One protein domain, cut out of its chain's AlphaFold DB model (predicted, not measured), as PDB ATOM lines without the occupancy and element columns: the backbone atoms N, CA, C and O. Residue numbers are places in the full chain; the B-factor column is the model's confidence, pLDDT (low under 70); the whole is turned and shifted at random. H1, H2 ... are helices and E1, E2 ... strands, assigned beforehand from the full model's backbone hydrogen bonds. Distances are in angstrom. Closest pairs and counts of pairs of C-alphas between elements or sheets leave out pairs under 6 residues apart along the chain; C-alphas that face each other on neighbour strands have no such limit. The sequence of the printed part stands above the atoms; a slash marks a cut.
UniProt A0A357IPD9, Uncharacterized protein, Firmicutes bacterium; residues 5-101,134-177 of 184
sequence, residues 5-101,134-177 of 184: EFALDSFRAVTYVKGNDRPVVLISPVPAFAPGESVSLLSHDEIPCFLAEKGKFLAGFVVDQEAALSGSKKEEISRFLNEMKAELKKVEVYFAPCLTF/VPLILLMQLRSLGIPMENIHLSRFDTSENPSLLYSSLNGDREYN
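Overview. This is residues 5 to 101 and 134 to 177 of the 184 residues of an uncharacterized protein of Firmicutes bacterium (UniProt A0A357IPD9). A twisted wall of four strands, E5, E4, E6 and E7, has helices H2 and H3 over one face, while over its other face lie the strand E3, under E5, and the small hairpin of E1 and E2; this makes a helix layer, a sheet and a looser strand layer. The short helix H1 sits beyond one end of the sheet, where E5 ends, and two long loop stretches, residues 17 to 37 and 155 to 177, run round the outside. The printed part has 141 residues, with three named helices and seven named strands in the order E1 E2 E3 E4 E5 H1 H2 E6 H3 E7; the larger sheet runs E5 E4 E6 E7 and is mixed, and E1 and E2 form an antiparallel sheet of two. The class is mixed, helices and strands, with under half of the residues in named elements. The whole is compact, with a radius of gyration of the C-alphas of 14.6 A and spans of 41 by 33 by 25 A.

Along the chain. Find C-alpha 5 at (-46.228, -28.796, -37.263), where E1 begins; it covers residues 5 to 7. E2, residues 11 to 16, follows and is 16.3 A long. Past residues 17 to 37 you reach E3, residues 38 to 43, also 16.3 A. E4, residues 47 to 53, measures 19.8 A, and E5, residues 56 to 63, measures 21.2 A. H1 takes residues 65 to 69. Look for C-alpha 72 at (-33.030, -41.432, -14.770); from there H2 runs 16.6 A to residue 83. E6, residues 92 to 95, is 10.4 A long. After the cut, H3 holds residues 134 to 144 over 15.4 A, and E7, residues 152 to 154, ends at C-alpha 154 at (-48.331, -33.204, -26.320).

Arrangement. Begin with the larger sheet, whose edge strands are E5 and E7. E4 and E5 are a hairpin, antiparallel at 166 degrees; N 49 and O 61 are 2.8 A apart, within hydrogen-bond range. E4 and E6 are antiparallel at 167 degrees, with N 50 and O 94 at 2.9 A. E6 and E7 are parallel at 22 degrees, with N 153 and O 93 at 2.8 A. E5, H1, H2 and E6 form a split strand-helix-strand unit, two strands running the same way with E4 between them, and its crossover is right-handed. H2 and H3 are on the same face, making two layers, helices on one face of a sheet. H2 lies over E5 at a height over the sheet of 10.1 A and runs along it at 9 degrees on the local plane. H3 lies over E6 at a height of 9.3 A, along it at 7 degrees on the local plane. H2 and H3 only just touch, with 3 pairs of C-alphas within 8 A, through residue 74 of H2 alone; the closest C-alphas, of Lys 74 and Gln 141, are 5.9 A apart, and the helices run the same way at a steep tilt of 39 degrees. H1 is not on the sheet but touches H3, the closest C-alphas being those of Gln 65 and Val 134, 6.0 A. E3 pairs with no named strand; its closest C-alphas to E5 are those of Val 39 and Gly 60, 6.6 A. E2 is near E3 and near E6. E1 and E2 are a hairpin at 174 degrees, with N 6 and O 13 at 2.9 A. In H1, H2 and H3 every O i to N i+4 pair is within hydrogen-bond range.

Size, cuts and confidence. The two C-alphas farthest apart, those of Lys 85 and Gly 172, are 41.9 A apart. Residues 102 to 133 are not printed, and C-alphas 101 and 134 stand 6.9 A apart across the cut. Of the links printed whole, E2 to E3 is long, with 21 residues. Mean pLDDT of the printed part is 89.6; the model's confidence is under 70 at residues 24 to 36.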
ATOM      1  N   GLU A   5     -46.842 -29.998 -37.808       96.75
ATOM      2  CA  GLU A   5     -46.228 -28.796 -37.263       96.75
ATOM      3  C   GLU A   5     -46.852 -28.417 -35.927       96.75
ATOM      4  O   GLU A   5     -48.064 -28.532 -35.725       96.75
ATOM      5  N   PHE A   6     -46.012 -27.927 -35.027       96.81
ATOM      6  CA  PHE A   6     -46.421 -27.393 -33.743       96.81
ATOM      7  C   PHE A   6     -45.626 -26.123 -33.448       96.81
ATOM      8  O   PHE A   6     -44.416 -26.086 -33.660       96.81
ATOM      9  N   ALA A   7     -46.299 -25.066 -33.003       96.31
ATOM     10  CA  ALA A   7     -45.677 -23.775 -32.740       96.31
ATOM     11  C   ALA A   7     -45.981 -23.333 -31.310       96.31
ATOM     12  O   ALA A   7     -47.133 -23.356 -30.880       96.31
ATOM     13  N   LEU A   8     -44.927 -22.933 -30.612       94.62
ATOM     14  CA  LEU A   8     -44.933 -22.345 -29.279       94.62
ATOM     15  C   LEU A   8     -44.303 -20.957 -29.343       94.62
ATOM     16  O   LEU A   8     -43.811 -20.561 -30.401       94.62
ATOM     17  N   ASP A   9     -44.295 -20.211 -28.239       93.81
ATOM     18  CA  ASP A   9     -43.699 -18.872 -28.234       93.81
ATOM     19  C   ASP A   9     -42.173 -18.939 -28.407       93.81
ATOM     20  O   ASP A   9     -41.579 -18.066 -29.051       93.81
ATOM     21  N   SER A  10     -41.528 -19.982 -27.881       92.19
ATOM     22  CA  SER A  10     -40.068 -20.132 -27.892       92.19
ATOM     23  C   SER A  10     -39.524 -20.844 -29.130       92.19
ATOM     24  O   SER A  10     -38.382 -20.590 -29.513       92.19
ATOM     25  N   PHE A  11     -40.294 -21.742 -29.749       93.50
ATOM     26  CA  PHE A  11     -39.843 -22.522 -30.906       93.50
ATOM     27  C   PHE A  11     -40.992 -23.068 -31.756       93.50
ATOM     28  O   PHE A  11     -42.140 -23.165 -31.321       93.50
ATOM     29  N   ARG A  12     -40.647 -23.513 -32.964       95.38
ATOM     30  CA  ARG A  12     -41.499 -24.308 -33.852       95.38
ATOM     31  C   ARG A  12     -40.905 -25.699 -34.027       95.38
ATOM     32  O   ARG A  12     -39.715 -25.821 -34.294       95.38
ATOM     33  N   ALA A  13     -41.726 -26.737 -33.920       95.62
ATOM     34  CA  ALA A  13     -41.362 -28.122 -34.192       95.62
ATOM     35  C   ALA A  13     -42.062 -28.645 -35.452       95.62
ATOM     36  O   ALA A  13     -43.237 -28.365 -35.688       95.62
ATOM     37  N   VAL A  14     -41.331 -29.415 -36.257       96.94
ATOM     38  CA  VAL A  14     -41.812 -30.038 -37.493       96.94
ATOM     39  C   VAL A  14     -41.433 -31.514 -37.489       96.94
ATOM     40  O   VAL A  14     -40.248 -31.851 -37.533       96.94
ATOM     41  N   THR A  15     -42.432 -32.393 -37.469       97.06
ATOM     42  CA  THR A  15     -42.258 -33.829 -37.698       97.06
ATOM     43  C   THR A  15     -42.496 -34.144 -39.171       97.06
ATOM     44  O   THR A  15     -43.565 -33.872 -39.727       97.06
ATOM     45  N   TYR A  16     -41.479 -34.718 -39.809       96.00
ATOM     46  CA  TYR A  16     -41.478 -35.023 -41.235       96.00
ATOM     47  C   TYR A  16     -42.206 -36.336 -41.504       96.00
ATOM     48  O   TYR A  16     -41.747 -37.406 -41.092       96.00
ATOM     49  N   VAL A  17     -43.319 -36.243 -42.230       95.19
ATOM     50  CA  VAL A  17     -44.153 -37.400 -42.577       95.19
ATOM     51  C   VAL A  17     -43.497 -38.269 -43.657       95.19
ATOM     52  O   VAL A  17     -42.618 -37.813 -44.397       95.19
ATOM     53  N   LYS A  18     -43.911 -39.538 -43.754       94.06
ATOM     54  CA  LYS A  18     -43.424 -40.488 -44.769       94.06
ATOM     55  C   LYS A  18     -43.505 -39.885 -46.177       94.06
ATOM     56  O   LYS A  18     -44.511 -39.294 -46.563       94.06
ATOM     57  N   GLY A  19     -42.443 -40.075 -46.960       89.25
ATOM     58  CA  GLY A  19     -42.377 -39.651 -48.362       89.25
ATOM     59  C   GLY A  19     -42.102 -38.162 -48.601       89.25
ATOM     60  O   GLY A  19     -41.901 -37.787 -49.753       89.25
ATOM     61  N   ASN A  20     -42.052 -37.325 -47.560       90.88
ATOM     62  CA  ASN A  20     -41.592 -35.944 -47.693       90.88
ATOM     63  C   ASN A  20     -40.058 -35.857 -47.618       90.88
ATOM     64  O   ASN A  20     -39.416 -36.623 -46.894       90.88
ATOM     65  N   ASP A  21     -39.485 -34.882 -48.328       85.88
ATOM     66  CA  ASP A  21     -38.054 -34.584 -48.258       85.88
ATOM     67  C   ASP A  21     -37.656 -34.170 -46.837       85.88
ATOM     68  O   ASP A  21     -38.318 -33.356 -46.186       85.88
ATOM     69  N   ARG A  22     -36.553 -34.747 -46.358       84.19
ATOM     70  CA  ARG A  22     -36.032 -34.530 -45.008       84.19
ATOM     71  C   ARG A  22     -34.770 -33.677 -45.074       84.19
ATOM     72  O   ARG A  22     -33.916 -33.944 -45.922       84.19
ATOM     73  N   PRO A  23     -34.598 -32.688 -44.182       80.31
ATOM     74  CA  PRO A  23     -33.335 -31.983 -44.084       80.31
ATOM     75  C   PRO A  23     -32.237 -32.957 -43.647       80.31
ATOM     76  O   PRO A  23     -32.459 -33.851 -42.828       80.31
ATOM     77  N   VAL A  24     -31.030 -32.766 -44.176       66.06
ATOM     78  CA  VAL A  24     -29.834 -33.413 -43.632       66.06
ATOM     79  C   VAL A  24     -29.490 -32.678 -42.345       66.06
ATOM     80  O   VAL A  24     -29.110 -31.509 -42.406       66.06
ATOM     81  N   VAL A  25     -29.639 -33.328 -41.189       62.62
ATOM     82  CA  VAL A  25     -29.346 -32.685 -39.902       62.62
ATOM     83  C   VAL A  25     -28.223 -33.395 -39.160       62.62
ATOM     84  O   VAL A  25     -28.211 -34.616 -39.029       62.62
ATOM     85  N   LEU A  26     -27.276 -32.599 -38.659       49.81
ATOM     86  CA  LEU A  26     -26.281 -33.022 -37.683       49.81
ATOM     87  C   LEU A  26     -26.954 -33.094 -36.308       49.81
ATOM     88  O   LEU A  26     -27.327 -32.072 -35.737       49.81
ATOM     89  N   ILE A  27     -27.106 -34.308 -35.780       51.34
ATOM     90  CA  ILE A  27     -27.521 -34.536 -34.393       51.34
ATOM     91  C   ILE A  27     -26.334 -34.132 -33.517       51.34
ATOM     92  O   ILE A  27     -25.336 -34.849 -33.470       51.34
ATOM     93  N   SER A  28     -26.401 -32.970 -32.870       42.38
ATOM     94  CA  SER A  28     -25.343 -32.522 -31.965       42.38
ATOM     95  C   SER A  28     -25.882 -32.425 -30.536       42.38
ATOM     96  O   SER A  28     -26.791 -31.631 -30.289       42.38
ATOM     97  N   PRO A  29     -25.351 -33.211 -29.584       41.12
ATOM     98  CA  PRO A  29     -25.672 -33.087 -28.172       41.12
ATOM     99  C   PRO A  29     -24.835 -31.942 -27.596       41.12
ATOM    100  O   PRO A  29     -23.795 -32.172 -26.986       41.12
ATOM    101  N   VAL A  30     -25.221 -30.690 -27.844       43.72
ATOM    102  CA  VAL A  30     -24.522 -29.539 -27.252       43.72
ATOM    103  C   VAL A  30     -25.528 -28.678 -26.494       43.72
ATOM    104  O   VAL A  30     -26.548 -28.293 -27.062       43.72
ATOM    105  N   PRO A  31     -25.280 -28.383 -25.208       48.62
ATOM    106  CA  PRO A  31     -26.108 -27.453 -24.464       48.62
ATOM    107  C   PRO A  31     -25.832 -26.019 -24.941       48.62
ATOM    108  O   PRO A  31     -24.678 -25.606 -25.030       48.62
ATOM    109  N   ALA A  32     -26.916 -25.268 -25.153       51.09
ATOM    110  CA  ALA A  32     -26.999 -23.882 -25.631       51.09
ATOM    111  C   ALA A  32     -27.020 -23.719 -27.158       51.09
ATOM    112  O   ALA A  32     -26.014 -23.903 -27.835       51.09
ATOM    113  N   PHE A  33     -28.182 -23.280 -27.652       57.47
ATOM    114  CA  PHE A  33     -28.409 -22.940 -29.051       57.47
ATOM    115  C   PHE A  33     -28.664 -21.436 -29.224       57.47
ATOM    116  O   PHE A  33     -29.327 -20.818 -28.384       57.47
ATOM    117  N   ALA A  34     -28.157 -20.855 -30.310       52.94
ATOM    118  CA  ALA A  34     -28.474 -19.504 -30.770       52.94
ATOM    119  C   ALA A  34     -29.802 -19.468 -31.569       52.94
ATOM    120  O   ALA A  34     -30.219 -20.489 -32.119       52.94
ATOM    121  N   PRO A  35     -30.482 -18.309 -31.679       56.75
ATOM    122  CA  PRO A  35     -31.671 -18.167 -32.525       56.75
ATOM    123  C   PRO A  35     -31.413 -18.602 -33.976       56.75
ATOM    124  O   PRO A  35     -30.380 -18.262 -34.554       56.75
ATOM    125  N   GLY A  36     -32.354 -19.342 -34.568       59.75
ATOM    126  CA  GLY A  36     -32.209 -19.940 -35.901       59.75
ATOM    127  C   GLY A  36     -31.484 -21.289 -35.928       59.75
ATOM    128  O   GLY A  36     -31.475 -21.951 -36.964       59.75
ATOM    129  N   GLU A  37     -30.920 -21.737 -34.806       74.38
ATOM    130  CA  GLU A  37     -30.417 -23.099 -34.687       74.38
ATOM    131  C   GLU A  37     -31.553 -24.090 -34.405       74.38
ATOM    132  O   GLU A  37     -32.623 -23.745 -33.887       74.38
ATOM    133  N   SER A  38     -31.316 -25.345 -34.786       84.94
ATOM    134  CA  SER A  38     -32.311 -26.404 -34.714       84.94
ATOM    135  C   SER A  38     -31.808 -27.625 -33.961       84.94
ATOM    136  O   SER A  38     -30.690 -28.081 -34.196       84.94
ATOM    137  N   VAL A  39     -32.680 -28.215 -33.152       85.94
ATOM    138  CA  VAL A  39     -32.486 -29.534 -32.548       85.94
ATOM    139  C   VAL A  39     -33.240 -30.558 -33.381       85.94
ATOM    140  O   VAL A  39     -34.391 -30.334 -33.746       85.94
ATOM    141  N   SER A  40     -32.606 -31.687 -33.681       89.94
ATOM    142  CA  SER A  40     -33.239 -32.789 -34.408       89.94
ATOM    143  C   SER A  40     -33.199 -34.065 -33.601       89.94
ATOM    144  O   SER A  40     -32.138 -34.462 -33.125       89.94
ATOM    145  N   LEU A  41     -34.356 -34.707 -33.486       90.62
ATOM    146  CA  LEU A  41     -34.520 -35.987 -32.816       90.62
ATOM    147  C   LEU A  41     -35.085 -37.001 -33.806       90.62
ATOM    148  O   LEU A  41     -36.024 -36.707 -34.552       90.62
ATOM    149  N   LEU A  42     -34.489 -38.189 -33.799       92.88
ATOM    150  CA  LEU A  42     -35.005 -39.367 -34.481       92.88
ATOM    151  C   LEU A  42     -35.664 -40.261 -33.438       92.88
ATOM    152  O   LEU A  42     -35.035 -40.556 -32.426       92.88
ATOM    153  N   SER A  43     -36.890 -40.701 -33.694       93.31
ATOM    154  CA  SER A  43     -37.559 -41.706 -32.867       93.31
ATOM    155  C   SER A  43     -38.271 -42.743 -33.711       93.31
ATOM    156  O   SER A  43     -38.595 -42.527 -34.882       93.31
ATOM    157  N   HIS A  44     -38.502 -43.883 -33.096       90.31
ATOM    158  CA  HIS A  44     -39.229 -45.005 -33.631       90.31
ATOM    159  C   HIS A  44     -40.103 -45.545 -32.503       90.31
ATOM    160  O   HIS A  44     -39.793 -46.575 -31.923       90.31
ATOM    161  N   ASP A  45     -41.177 -44.794 -32.217       95.56
ATOM    162  CA  ASP A  45     -42.163 -44.983 -31.138       95.56
ATOM    163  C   ASP A  45     -41.833 -44.347 -29.780       95.56
ATOM    164  O   ASP A  45     -42.758 -43.993 -29.041       95.56
ATOM    165  N   GLU A  46     -40.557 -44.107 -29.473       94.94
ATOM    166  CA  GLU A  46     -40.153 -43.390 -28.260       94.94
ATOM    167  C   GLU A  46     -40.579 -41.913 -28.298       94.94
ATOM    168  O   GLU A  46     -40.851 -41.357 -29.363       94.94
ATOM    169  N   ILE A  47     -40.579 -41.249 -27.137       95.81
ATOM    170  CA  ILE A  47     -41.065 -39.874 -26.956       95.81
ATOM    171  C   ILE A  47     -39.964 -38.866 -27.303       95.81
ATOM    172  O   ILE A  47     -39.038 -38.692 -26.504       95.81
ATOM    173  N   PRO A  48     -40.043 -38.129 -28.427       95.69
ATOM    174  CA  PRO A  48     -39.130 -37.026 -28.690       95.69
ATOM    175  C   PRO A  48     -39.630 -35.814 -27.914       95.69
ATOM    176  O   PRO A  48     -40.761 -35.367 -28.099       95.69
ATOM    177  N   CYS A  49     -38.786 -35.272 -27.052       94.81
ATOM    178  CA  CYS A  49     -39.138 -34.192 -26.151       94.81
ATOM    179  C   CYS A  49     -38.183 -33.015 -26.341       94.81
ATOM    180  O   CYS A  49     -36.963 -33.186 -26.363       94.81
ATOM    181  N   PHE A  50     -38.748 -31.817 -26.463       93.94
ATOM    182  CA  PHE A  50     -38.019 -30.562 -26.622       93.94
ATOM    183  C   PHE A  50     -38.350 -29.625 -25.469       93.94
ATOM    184  O   PHE A  50     -39.525 -29.441 -25.153       93.94
ATOM    185  N   LEU A  51     -37.325 -29.033 -24.858       93.06
ATOM    186  CA  LEU A  51     -37.436 -28.046 -23.787       93.06
ATOM    187  C   LEU A  51     -36.783 -26.747 -24.243       93.06
ATOM    188  O   LEU A  51     -35.611 -26.734 -24.639       93.06
ATOM    189  N   ALA A  52     -37.507 -25.643 -24.123       92.50
ATOM    190  CA  ALA A  52     -37.006 -24.326 -24.483       92.50
ATOM    191  C   ALA A  52     -37.521 -23.245 -23.536       92.50
ATOM    192  O   ALA A  52     -38.547 -23.391 -22.884       92.50
ATOM    193  N   GLU A  53     -36.804 -22.136 -23.517       91.56
ATOM    194  CA  GLU A  53     -37.290 -20.836 -23.075       91.56
ATOM    195  C   GLU A  53     -37.175 -19.872 -24.254       91.56
ATOM    196  O   GLU A  53     -36.459 -20.133 -25.227       91.56
ATOM    197  N   LYS A  54     -37.842 -18.720 -24.171       88.69
ATOM    198  CA  LYS A  54     -37.808 -17.730 -25.247       88.69
ATOM    199  C   LYS A  54     -36.368 -17.380 -25.644       88.69
ATOM    200  O   LYS A  54     -35.615 -16.819 -24.848       88.69
ATOM    201  N   GLY A  55     -36.018 -17.677 -26.898       84.06
ATOM    202  CA  GLY A  55     -34.702 -17.406 -27.481       84.06
ATOM    203  C   GLY A  55     -33.593 -18.391 -27.094       84.06
ATOM    204  O   GLY A  55     -32.431 -18.106 -27.385       84.06
ATOM    205  N   LYS A  56     -33.905 -19.517 -26.434       84.94
ATOM    206  CA  LYS A  56     -32.907 -20.506 -26.002       84.94
ATOM    207  C   LYS A  56     -33.488 -21.921 -25.899       84.94
ATOM    208  O   LYS A  56     -34.379 -22.176 -25.093       84.94
ATOM    209  N   PHE A  57     -32.896 -22.885 -26.606       86.62
ATOM    210  CA  PHE A  57     -33.150 -24.301 -26.326       86.62
ATOM    211  C   PHE A  57     -32.405 -24.718 -25.060       86.62
ATOM    212  O   PHE A  57     -31.228 -24.394 -24.868       86.62
ATOM    213  N   LEU A  58     -33.102 -25.457 -24.205       86.81
ATOM    214  CA  LEU A  58     -32.550 -26.001 -22.972       86.81
ATOM    215  C   LEU A  58     -32.086 -27.437 -23.179       86.81
ATOM    216  O   LEU A  58     -30.967 -27.768 -22.799       86.81
ATOM    217  N   ALA A  59     -32.929 -28.267 -23.796       85.75
ATOM    218  CA  ALA A  59     -32.621 -29.662 -24.070       85.75
ATOM    219  C   ALA A  59     -33.516 -30.228 -25.183       85.75
ATOM    220  O   ALA A  59     -34.630 -29.757 -25.407       85.75
ATOM    221  N   GLY A  60     -33.036 -31.284 -25.833       88.19
ATOM    222  CA  GLY A  60     -33.853 -32.180 -26.641       88.19
ATOM    223  C   GLY A  60     -33.398 -33.612 -26.405       88.19
ATOM    224  O   GLY A  60     -32.197 -33.878 -26.389       88.19
ATOM    225  N   PHE A  61     -34.335 -34.520 -26.176       88.81
ATOM    226  CA  PHE A  61     -34.029 -35.909 -25.856       88.81
ATOM    227  C   PHE A  61     -35.146 -36.841 -26.306       88.81
ATOM    228  O   PHE A  61     -36.299 -36.442 -26.442       88.81
ATOM    229  N   VAL A  62     -34.783 -38.101 -26.511       91.75
ATOM    230  CA  VAL A  62     -35.724 -39.188 -26.768       91.75
ATOM    231  C   VAL A  62     -35.861 -40.003 -25.484       91.75
ATOM    232  O   VAL A  62     -34.861 -40.247 -24.802       91.75
ATOM    233  N   VAL A  63     -37.092 -40.351 -25.116       91.25
ATOM    234  CA  VAL A  63     -37.402 -41.104 -23.892       91.25
ATOM    235  C   VAL A  63     -38.158 -42.370 -24.253       91.25
ATOM    236  O   VAL A  63     -39.259 -42.298 -24.800       91.25
ATOM    237  N   ASP A  64     -37.567 -43.512 -23.924       92.00
ATOM    238  CA  ASP A  64     -38.217 -44.817 -23.974       92.00
ATOM    239  C   ASP A  64     -38.870 -45.174 -22.623       92.00
ATOM    240  O   ASP A  64     -38.806 -44.424 -21.641       92.00
ATOM    241  N   GLN A  65     -39.527 -46.334 -22.580       93.00
ATOM    242  CA  GLN A  65     -40.195 -46.851 -21.385       93.00
ATOM    243  C   GLN A  65     -39.231 -47.042 -20.204       93.00
ATOM    244  O   GLN A  65     -39.564 -46.669 -19.078       93.00
ATOM    245  N   GLU A  66     -38.040 -47.595 -20.439       92.81
ATOM    246  CA  GLU A  66     -37.061 -47.890 -19.386       92.81
ATOM    247  C   GLU A  66     -36.524 -46.600 -18.745       92.81
ATOM    248  O   GLU A  66     -36.471 -46.456 -17.517       92.81
ATOM    249  N   ALA A  67     -36.180 -45.607 -19.565       89.50
ATOM    250  CA  ALA A  67     -35.711 -44.303 -19.117       89.50
ATOM    251  C   ALA A  67     -36.794 -43.537 -18.343       89.50
ATOM    252  O   ALA A  67     -36.481 -42.851 -17.363       89.50
ATOM    253  N   ALA A  68     -38.061 -43.656 -18.754       91.19
ATOM    254  CA  ALA A  68     -39.183 -43.069 -18.034       91.19
ATOM    255  C   ALA A  68     -39.392 -43.747 -16.670       91.19
ATOM    256  O   ALA A  68     -39.459 -43.055 -15.656       91.19
ATOM    257  N   LEU A  69     -39.435 -45.081 -16.615       92.88
ATOM    258  CA  LEU A  69     -39.692 -45.832 -15.381       92.88
ATOM    259  C   LEU A  69     -38.539 -45.778 -14.376       92.88
ATOM    260  O   LEU A  69     -38.783 -45.748 -13.177       92.88
ATOM    261  N   SER A  70     -37.286 -45.734 -14.827       92.00
ATOM    262  CA  SER A  70     -36.129 -45.654 -13.921       92.00
ATOM    263  C   SER A  70     -35.997 -44.303 -13.209       92.00
ATOM    264  O   SER A  70     -35.216 -44.175 -12.270       92.00
ATOM    265  N   GLY A  71     -36.693 -43.260 -13.681       87.19
ATOM    266  CA  GLY A  71     -36.532 -41.888 -13.192       87.19
ATOM    267  C   GLY A  71     -35.216 -41.218 -13.610       87.19
ATOM    268  O   GLY A  71     -35.042 -40.019 -13.381       87.19
ATOM    269  N   SER A  72     -34.321 -41.943 -14.289       88.50
ATOM    270  CA  SER A  72     -33.030 -41.432 -14.770       88.50
ATOM    271  C   SER A  72     -33.198 -40.190 -15.647       88.50
ATOM    272  O   SER A  72     -32.457 -39.212 -15.511       88.50
ATOM    273  N   LYS A  73     -34.241 -40.171 -16.488       86.44
ATOM    274  CA  LYS A  73     -34.531 -39.029 -17.353       86.44
ATOM    275  C   LYS A  73     -34.930 -37.783 -16.563       86.44
ATOM    276  O   LYS A  73     -34.467 -36.689 -16.876       86.44
ATOM    277  N   LYS A  74     -35.728 -37.931 -15.501       92.25
ATOM    278  CA  LYS A  74     -36.087 -36.820 -14.606       92.25
ATOM    279  C   LYS A  74     -34.846 -36.195 -13.967       92.25
ATOM    280  O   LYS A  74     -34.750 -34.969 -13.890       92.25
ATOM    281  N   GLU A  75     -33.906 -37.017 -13.508       91.94
ATOM    282  CA  GLU A  75     -32.654 -36.543 -12.905       91.94
ATOM    283  C   GLU A  75     -31.777 -35.797 -13.911       91.94
ATOM    284  O   GLU A  75     -31.235 -34.735 -13.598       91.94
ATOM    285  N   GLU A  76     -31.663 -36.324 -15.129       88.12
ATOM    286  CA  GLU A  76     -30.945 -35.692 -16.233       88.12
ATOM    287  C   GLU A  76     -31.556 -34.330 -16.601       88.12
ATOM    288  O   GLU A  76     -30.841 -33.327 -16.648       88.12
ATOM    289  N   ILE A  77     -32.881 -34.261 -16.765       90.06
ATOM    290  CA  ILE A  77     -33.600 -33.010 -17.051       90.06
ATOM    291  C   ILE A  77     -33.379 -31.999 -15.927       90.06
ATOM    292  O   ILE A  77     -33.035 -30.848 -16.188       90.06
ATOM    293  N   SER A  78     -33.536 -32.422 -14.670       93.50
ATOM    294  CA  SER A  78     -33.302 -31.567 -13.502       93.50
ATOM    295  C   SER A  78     -31.892 -30.976 -13.513       93.50
ATOM    296  O   SER A  78     -31.710 -29.775 -13.311       93.50
ATOM    297  N   ARG A  79     -30.882 -31.802 -13.808       89.06
ATOM    298  CA  ARG A  79     -29.487 -31.365 -13.913       89.06
ATOM    299  C   ARG A  79     -29.309 -30.305 -14.999       89.06
ATOM    300  O   ARG A  79     -28.777 -29.242 -14.694       89.06
ATOM    301  N   PHE A  80     -29.818 -30.541 -16.209       84.31
ATOM    302  CA  PHE A  80     -29.716 -29.577 -17.308       84.31
ATOM    303  C   PHE A  80     -30.426 -28.257 -17.007       84.31
ATOM    304  O   PHE A  80     -29.861 -27.189 -17.241       84.31
ATOM    305  N   LEU A  81     -31.638 -28.304 -16.445       89.75
ATOM    306  CA  LEU A  81     -32.382 -27.101 -16.062       89.75
ATOM    307  C   LEU A  81     -31.616 -26.279 -15.014       89.75
ATOM    308  O   LEU A  81     -31.553 -25.053 -15.118       89.75
ATOM    309  N   ASN A  82     -30.975 -26.949 -14.052       91.00
ATOM    310  CA  ASN A  82     -30.145 -26.302 -13.036       91.00
ATOM    311  C   ASN A  82     -28.858 -25.699 -13.623       91.00
ATOM    312  O   ASN A  82     -28.545 -24.540 -13.345       91.00
ATOM    313  N   GLU A  83     -28.128 -26.444 -14.458       86.50
ATOM    314  CA  GLU A  83     -26.911 -25.966 -15.139       86.50
ATOM    315  C   GLU A  83     -27.198 -24.739 -16.011       86.50
ATOM    316  O   GLU A  83     -26.437 -23.769 -16.023       86.50
ATOM    317  N   MET A  84     -28.348 -24.748 -16.683       84.88
ATOM    318  CA  MET A  84     -28.794 -23.670 -17.559       84.88
ATOM    319  C   MET A  84     -29.441 -22.497 -16.829       84.88
ATOM    320  O   MET A  84     -29.739 -21.495 -17.488       84.88
ATOM    321  N   LYS A  85     -29.622 -22.603 -15.505       90.44
ATOM    322  CA  LYS A  85     -30.327 -21.631 -14.653       90.44
ATOM    323  C   LYS A  85     -31.707 -21.276 -15.215       90.44
ATOM    324  O   LYS A  85     -32.077 -20.103 -15.241       90.44
ATOM    325  N   ALA A  86     -32.420 -22.291 -15.695       90.75
ATOM    326  CA  ALA A  86     -33.738 -22.138 -16.287       90.75
ATOM    327  C   ALA A  86     -34.746 -21.622 -15.248       90.75
ATOM    328  O   ALA A  86     -34.765 -22.050 -14.090       90.75
ATOM    329  N   GLU A  87     -35.613 -20.713 -15.670       95.38
ATOM    330  CA  GLU A  87     -36.777 -20.299 -14.906       95.38
ATOM    331  C   GLU A  87     -37.934 -21.227 -15.270       95.38
ATOM    332  O   GLU A  87     -38.638 -21.007 -16.247       95.38
ATOM    333  N   LEU A  88     -38.175 -22.248 -14.445       96.50
ATOM    334  CA  LEU A  88     -39.143 -23.330 -14.697       96.50
ATOM    335  C   LEU A  88     -40.530 -22.873 -15.187       96.50
ATOM    336  O   LEU A  88     -41.174 -23.576 -15.956       96.50
ATOM    337  N   LYS A  89     -40.987 -21.685 -14.769       97.50
ATOM    338  CA  LYS A  89     -42.269 -21.089 -15.192       97.50
ATOM    339  C   LYS A  89     -42.294 -20.605 -16.646       97.50
ATOM    340  O   LYS A  89     -43.371 -20.365 -17.178       97.50
ATOM    341  N   LYS A  90     -41.127 -20.418 -17.256       96.88
ATOM    342  CA  LYS A  90     -40.927 -19.980 -18.642       96.88
ATOM    343  C   LYS A  90     -40.504 -21.116 -19.563       96.88
ATOM    344  O   LYS A  90     -40.429 -20.901 -20.768       96.88
ATOM    345  N   VAL A  91     -40.209 -22.288 -19.004       96.25
ATOM    346  CA  VAL A  91     -39.863 -23.469 -19.787       96.25
ATOM    347  C   VAL A  91     -41.117 -23.958 -20.491       96.25
ATOM    348  O   VAL A  91     -42.093 -24.307 -19.828       96.25
ATOM    349  N   GLU A  92     -41.065 -23.986 -21.814       97.44
ATOM    350  CA  GLU A  92     -42.027 -24.635 -22.692       97.44
ATOM    351  C   GLU A  92     -41.509 -26.015 -23.096       97.44
ATOM    352  O   GLU A  92     -40.315 -26.207 -23.351       97.44
ATOM    353  N   VAL A  93     -42.422 -26.980 -23.158       97.50
ATOM    354  CA  VAL A  93     -42.125 -28.377 -23.459       97.50
ATOM    355  C   VAL A  93     -43.030 -28.871 -24.573       97.50
ATOM    356  O   VAL A  93     -44.243 -28.679 -24.520       97.50
ATOM    357  N   TYR A  94     -42.459 -29.580 -25.542       98.12
ATOM    358  CA  TYR A  94     -43.226 -30.286 -26.563       98.12
ATOM    359  C   TYR A  94     -42.825 -31.756 -26.648       98.12
ATOM    360  O   TYR A  94     -41.652 -32.062 -26.861       98.12
ATOM    361  N   PHE A  95     -43.804 -32.653 -26.525       97.94
ATOM    362  CA  PHE A  95     -43.676 -34.063 -26.886       97.94
ATOM    363  C   PHE A  95     -44.160 -34.233 -28.323       97.94
ATOM    364  O   PHE A  95     -45.335 -34.011 -28.625       97.94
ATOM    365  N   ALA A  96     -43.255 -34.613 -29.214       97.69
ATOM    366  CA  ALA A  96     -43.576 -34.910 -30.602       97.69
ATOM    367  C   ALA A  96     -44.336 -36.253 -30.722       97.69
ATOM    368  O   ALA A  96     -44.523 -36.938 -29.711       97.69
ATOM    369  N   PRO A  97     -44.823 -36.635 -31.923       98.00
ATOM    370  CA  PRO A  97     -45.526 -37.904 -32.110       98.00
ATOM    371  C   PRO A  97     -44.739 -39.103 -31.562       98.00
ATOM    372  O   PRO A  97     -43.548 -39.248 -31.843       98.00
ATOM    373  N   CYS A  98     -45.420 -39.941 -30.790       97.31
ATOM    374  CA  CYS A  98     -44.905 -41.149 -30.139       97.31
ATOM    375  C   CYS A  98     -46.069 -42.110 -29.866       97.31
ATOM    376  O   CYS A  98     -47.216 -41.773 -30.167       97.31
ATOM    377  N   LEU A  99     -45.799 -43.292 -29.310       96.06
ATOM    378  CA  LEU A  99     -46.880 -44.181 -28.888       96.06
ATOM    379  C   LEU A  99     -47.652 -43.605 -27.705       96.06
ATOM    380  O   LEU A  99     -47.087 -43.087 -26.740       96.06
ATOM    381  N   THR A 100     -48.966 -43.761 -27.772       89.62
ATOM    382  CA  THR A 100     -49.878 -43.521 -26.662       89.62
ATOM    383  C   THR A 100     -50.090 -44.800 -25.851       89.62
ATOM    384  O   THR A 100     -49.644 -45.891 -26.219       89.62
ATOM    385  N   PHE A 101     -50.793 -44.672 -24.722       87.31
ATOM    386  CA  PHE A 101     -51.010 -45.770 -23.777       87.31
ATOM    387  C   PHE A 101     -51.610 -47.042 -24.409       87.31
ATOM    388  O   PHE A 101     -51.433 -48.125 -23.862       87.31
ATOM    389  N   VAL A 134     -46.471 -44.014 -21.072       95.25
ATOM    390  CA  VAL A 134     -45.104 -43.485 -20.923       95.25
ATOM    391  C   VAL A 134     -45.051 -41.955 -21.117       95.25
ATOM    392  O   VAL A 134     -44.400 -41.288 -20.302       95.25
ATOM    393  N   PRO A 135     -45.756 -41.345 -22.101       96.44
ATOM    394  CA  PRO A 135     -45.871 -39.886 -22.186       96.44
ATOM    395  C   PRO A 135     -46.411 -39.245 -20.904       96.44
ATOM    396  O   PRO A 135     -45.878 -38.226 -20.451       96.44
ATOM    397  N   LEU A 136     -47.427 -39.839 -20.273       96.81
ATOM    398  CA  LEU A 136     -47.975 -39.317 -19.024       96.81
ATOM    399  C   LEU A 136     -46.986 -39.436 -17.857       96.81
ATOM    400  O   LEU A 136     -46.909 -38.513 -17.045       96.81
ATOM    401  N   ILE A 137     -46.178 -40.501 -17.788       96.81
ATOM    402  CA  ILE A 137     -45.091 -40.617 -16.797       96.81
ATOM    403  C   ILE A 137     -44.113 -39.453 -16.946       96.81
ATOM    404  O   ILE A 137     -43.823 -38.760 -15.967       96.81
ATOM    405  N   LEU A 138     -43.639 -39.188 -18.167       96.69
ATOM    406  CA  LEU A 138     -42.713 -38.086 -18.421       96.69
ATOM    407  C   LEU A 138     -43.348 -36.728 -18.080       96.69
ATOM    408  O   LEU A 138     -42.706 -35.884 -17.453       96.69
ATOM    409  N   LEU A 139     -44.626 -36.522 -18.413       97.69
ATOM    410  CA  LEU A 139     -45.377 -35.331 -18.005       97.69
ATOM    411  C   LEU A 139     -45.386 -35.181 -16.481       97.69
ATOM    412  O   LEU A 139     -45.076 -34.104 -15.968       97.69
ATOM    413  N   MET A 140     -45.712 -36.242 -15.737       97.44
ATOM    414  CA  MET A 140     -45.731 -36.225 -14.271       97.44
ATOM    415  C   MET A 140     -44.349 -35.893 -13.696       97.44
ATOM    416  O   MET A 140     -44.239 -35.103 -12.753       97.44
ATOM    417  N   GLN A 141     -43.285 -36.426 -14.297       96.75
ATOM    418  CA  GLN A 141     -41.909 -36.106 -13.929       96.75
ATOM    419  C   GLN A 141     -41.600 -34.619 -14.129       96.75
ATOM    420  O   GLN A 141     -41.146 -33.975 -13.182       96.75
ATOM    421  N   LEU A 142     -41.911 -34.044 -15.292       97.06
ATOM    422  CA  LEU A 142     -41.706 -32.616 -15.575       97.06
ATOM    423  C   LEU A 142     -42.525 -31.707 -14.650       97.06
ATOM    424  O   LEU A 142     -42.011 -30.714 -14.130       97.06
ATOM    425  N   ARG A 143     -43.777 -32.079 -14.368       97.38
ATOM    426  CA  ARG A 143     -44.629 -31.386 -13.390       97.38
ATOM    427  C   ARG A 143     -44.003 -31.398 -12.001       97.38
ATOM    428  O   ARG A 143     -44.006 -30.373 -11.323       97.38
ATOM    429  N   SER A 144     -43.420 -32.526 -11.590       96.81
ATOM    430  CA  SER A 144     -42.735 -32.643 -10.297       96.81
ATOM    431  C   SER A 144     -41.455 -31.803 -10.201       96.81
ATOM    432  O   SER A 144     -41.035 -31.473  -9.095       96.81
ATOM    433  N   LEU A 145     -40.858 -31.424 -11.340       96.69
ATOM    434  CA  LEU A 145     -39.745 -30.470 -11.393       96.69
ATOM    435  C   LEU A 145     -40.210 -29.013 -11.277       96.69
ATOM    436  O   LEU A 145     -39.372 -28.143 -11.094       96.69
ATOM    437  N   GLY A 146     -41.519 -28.742 -11.346       97.75
ATOM    438  CA  GLY A 146     -42.100 -27.406 -11.198       97.75
ATOM    439  C   GLY A 146     -42.474 -26.712 -12.510       97.75
ATOM    440  O   GLY A 146     -42.824 -25.531 -12.473       97.75
ATOM    441  N   ILE A 147     -42.433 -27.414 -13.650       98.12
ATOM    442  CA  ILE A 147     -42.897 -26.867 -14.934       98.12
ATOM    443  C   ILE A 147     -44.440 -26.765 -14.914       98.12
ATOM    444  O   ILE A 147     -45.125 -27.739 -14.561       98.12
ATOM    445  N   PRO A 148     -45.029 -25.600 -15.242       98.12
ATOM    446  CA  PRO A 148     -46.478 -25.432 -15.308       98.12
ATOM    447  C   PRO A 148     -47.119 -26.336 -16.369       98.12
ATOM    448  O   PRO A 148     -46.513 -26.627 -17.393       98.12
ATOM    449  N   MET A 149     -48.345 -26.801 -16.124       97.75
ATOM    450  CA  MET A 149     -49.018 -27.743 -17.030       97.75
ATOM    451  C   MET A 149     -49.360 -27.066 -18.357       97.75
ATOM    452  O   MET A 149     -49.260 -27.676 -19.413       97.75
ATOM    453  N   GLU A 150     -49.725 -25.790 -18.292       98.00
ATOM    454  CA  GLU A 150     -50.007 -24.928 -19.433       98.00
ATOM    455  C   GLU A 150     -48.826 -24.775 -20.404       98.00
ATOM    456  O   GLU A 150     -49.059 -24.408 -21.551       98.00
ATOM    457  N   ASN A 151     -47.605 -25.111 -19.971       98.38
ATOM    458  CA  ASN A 151     -46.397 -25.071 -20.793       98.38
ATOM    459  C   ASN A 151     -45.965 -26.457 -21.308       98.38
ATOM    460  O   ASN A 151     -44.916 -26.566 -21.944       98.38
ATOM    461  N   ILE A 152     -46.690 -27.534 -20.985       98.38
ATOM    462  CA  ILE A 152     -46.360 -28.893 -21.434       98.38
ATOM    463  C   ILE A 152     -47.359 -29.300 -22.509       98.38
ATOM    464  O   ILE A 152     -48.551 -29.473 -22.249       98.38
ATOM    465  N   HIS A 153     -46.859 -29.482 -23.725       98.12
ATOM    466  CA  HIS A 153     -47.673 -29.734 -24.902       98.12
ATOM    467  C   HIS A 153     -47.374 -31.108 -25.480       98.12
ATOM    468  O   HIS A 153     -46.220 -31.475 -25.682       98.12
ATOM    469  N   LEU A 154     -48.429 -31.863 -25.768       97.19
ATOM    470  CA  LEU A 154     -48.331 -33.204 -26.320       97.19
ATOM    471  C   LEU A 154     -48.874 -33.198 -27.742       97.19
ATOM    472  O   LEU A 154     -49.944 -32.645 -28.011       97.19
ATOM    473  N   SER A 155     -48.141 -33.822 -28.656       96.88
ATOM    474  CA  SER A 155     -48.658 -34.146 -29.975       96.88
ATOM    475  C   SER A 155     -49.912 -35.010 -29.851       96.88
ATOM    476  O   SER A 155     -49.993 -35.908 -29.017       96.88
ATOM    477  N   ARG A 156     -50.883 -34.765 -30.730       95.31
ATOM    478  CA  ARG A 156     -52.100 -35.582 -30.847       95.31
ATOM    479  C   ARG A 156     -51.929 -36.822 -31.731       95.31
ATOM    480  O   ARG A 156     -52.910 -37.511 -31.986       95.31
ATOM    481  N   PHE A 157     -50.744 -37.020 -32.305       96.69
ATOM    482  CA  PHE A 157     -50.482 -38.091 -33.258       96.69
ATOM    483  C   PHE A 157     -49.777 -39.249 -32.570       96.69
ATOM    484  O   PHE A 157     -48.668 -39.079 -32.063       96.69
ATOM    485  N   ASP A 158     -50.415 -40.411 -32.627       96.75
ATOM    486  CA  ASP A 158     -49.822 -41.692 -32.275       96.75
ATOM    487  C   ASP A 158     -49.074 -42.268 -33.489       96.75
ATOM    488  O   ASP A 158     -49.609 -42.271 -34.607       96.75
ATOM    489  N   THR A 159     -47.829 -42.711 -33.303       97.31
ATOM    490  CA  THR A 159     -46.994 -43.236 -34.398       97.31
ATOM    491  C   THR A 159     -47.561 -44.513 -35.016       97.31
ATOM    492  O   THR A 159     -47.499 -44.671 -36.236       97.31
ATOM    493  N   SER A 160     -48.166 -45.385 -34.211       96.81
ATOM    494  CA  SER A 160     -48.787 -46.633 -34.654       96.81
ATOM    495  C   SER A 160     -50.137 -46.384 -35.332       96.81
ATOM    496  O   SER A 160     -50.403 -46.935 -36.402       96.81
ATOM    497  N   GLU A 161     -50.971 -45.494 -34.787       96.75
ATOM    498  CA  GLU A 161     -52.325 -45.242 -35.319       96.75
ATOM    499  C   GLU A 161     -52.345 -44.360 -36.579       96.75
ATOM    500  O   GLU A 161     -53.381 -44.235 -37.236       96.75
ATOM    501  N   ASN A 162     -51.208 -43.769 -36.958       96.44
ATOM    502  CA  ASN A 162     -51.074 -42.929 -38.152       96.44
ATOM    503  C   ASN A 162     -50.071 -43.510 -39.176       96.44
ATOM    504  O   ASN A 162     -49.160 -42.798 -39.612       96.44
ATOM    505  N   PRO A 163     -50.242 -44.767 -39.641       96.19
ATOM    506  CA  PRO A 163     -49.234 -45.487 -40.430       96.19
ATOM    507  C   PRO A 163     -48.982 -44.892 -41.824       96.19
ATOM    508  O   PRO A 163     -47.939 -45.140 -42.435       96.19
ATOM    509  N   SER A 164     -49.932 -44.108 -42.346       95.56
ATOM    510  CA  SER A 164     -49.787 -43.379 -43.611       95.56
ATOM    511  C   SER A 164     -48.888 -42.146 -43.492       95.56
ATOM    512  O   SER A 164     -48.392 -41.664 -44.509       95.56
ATOM    513  N   LEU A 165     -48.673 -41.643 -42.272       96.56
ATOM    514  CA  LEU A 165     -47.927 -40.417 -41.995       96.56
ATOM    515  C   LEU A 165     -46.620 -40.680 -41.247       96.56
ATOM    516  O   LEU A 165     -45.633 -40.003 -41.520       96.56
ATOM    517  N   LEU A 166     -46.605 -41.636 -40.317       97.25
ATOM    518  CA  LEU A 166     -45.533 -41.831 -39.339       97.25
ATOM    519  C   LEU A 166     -45.040 -43.274 -39.329       97.25
ATOM    520  O   LEU A 166     -45.817 -44.208 -39.527       97.25
ATOM    521  N   TYR A 167     -43.734 -43.445 -39.141       96.94
ATOM    522  CA  TYR A 167     -43.108 -44.755 -38.994       96.94
ATOM    523  C   TYR A 167     -43.324 -45.296 -37.579       96.94
ATOM    524  O   TYR A 167     -43.228 -44.536 -36.615       96.94
ATOM    525  N   SER A 168     -43.603 -46.589 -37.453       97.25
ATOM    526  CA  SER A 168     -43.745 -47.263 -36.163       97.25
ATOM    527  C   SER A 168     -43.226 -48.693 -36.230       97.25
ATOM    528  O   SER A 168     -43.555 -49.455 -37.148       97.25
ATOM    529  N   SER A 169     -42.468 -49.080 -35.209       95.25
ATOM    530  CA  SER A 169     -41.918 -50.422 -35.072       95.25
ATOM    531  C   SER A 169     -43.030 -51.457 -34.907       95.25
ATOM    532  O   SER A 169     -42.929 -52.562 -35.443       95.25
ATOM    533  N   LEU A 170     -44.144 -51.070 -34.273       94.25
ATOM    534  CA  LEU A 170     -45.335 -51.908 -34.113       94.25
ATOM    535  C   LEU A 170     -46.020 -52.231 -35.444       94.25
ATOM    536  O   LEU A 170     -46.627 -53.292 -35.587       94.25
ATOM    537  N   ASN A 171     -45.869 -51.356 -36.439       94.69
ATOM    538  CA  ASN A 171     -46.360 -51.571 -37.799       94.69
ATOM    539  C   ASN A 171     -45.342 -52.296 -38.699       94.69
ATOM    540  O   ASN A 171     -45.619 -52.539 -39.875       94.69
ATOM    541  N   GLY A 172     -44.170 -52.660 -38.164       95.50
ATOM    542  CA  GLY A 172     -43.093 -53.319 -38.902       95.50
ATOM    543  C   GLY A 172     -42.239 -52.379 -39.758       95.50
ATOM    544  O   GLY A 172     -41.459 -52.863 -40.585       95.50
ATOM    545  N   ASP A 173     -42.371 -51.062 -39.575       95.81
ATOM    546  CA  ASP A 173     -41.485 -50.084 -40.207       95.81
ATOM    547  C   ASP A 173     -40.049 -50.217 -39.654       95.81
ATOM    548  O   ASP A 173     -39.817 -50.773 -38.577       95.81
ATOM    549  N   ARG A 174     -39.050 -49.745 -40.411       93.50
ATOM    550  CA  ARG A 174     -37.632 -49.749 -39.982       93.50
ATOM    551  C   ARG A 174     -37.013 -48.359 -39.950       93.50
ATOM    552  O   ARG A 174     -35.906 -48.180 -39.447       93.50
ATOM    553  N   GLU A 175     -37.686 -47.397 -40.557       93.81
ATOM    554  CA  GLU A 175     -37.279 -46.011 -40.630       93.81
ATOM    555  C   GLU A 175     -37.734 -45.229 -39.394       93.81
ATOM    556  O   GLU A 175     -38.706 -45.564 -38.729       93.81
ATOM    557  N   TYR A 176     -37.040 -44.128 -39.118       93.19
ATOM    558  CA  TYR A 176     -37.325 -43.265 -37.976       93.19
ATOM    559  C   TYR A 176     -38.181 -42.064 -38.388       93.19
ATOM    560  O   TYR A 176     -38.062 -41.536 -39.505       93.19
ATOM    561  N   ASN A 177     -38.996 -41.573 -37.458       95.12
ATOM    562  CA  ASN A 177     -39.613 -40.256 -37.521       95.12
ATOM    563  C   ASN A 177     -38.566 -39.197 -37.179       95.12
ATOM    564  O   ASN A 177     -37.924 -39.264 -36.135       95.12
TER     565      ASN A 177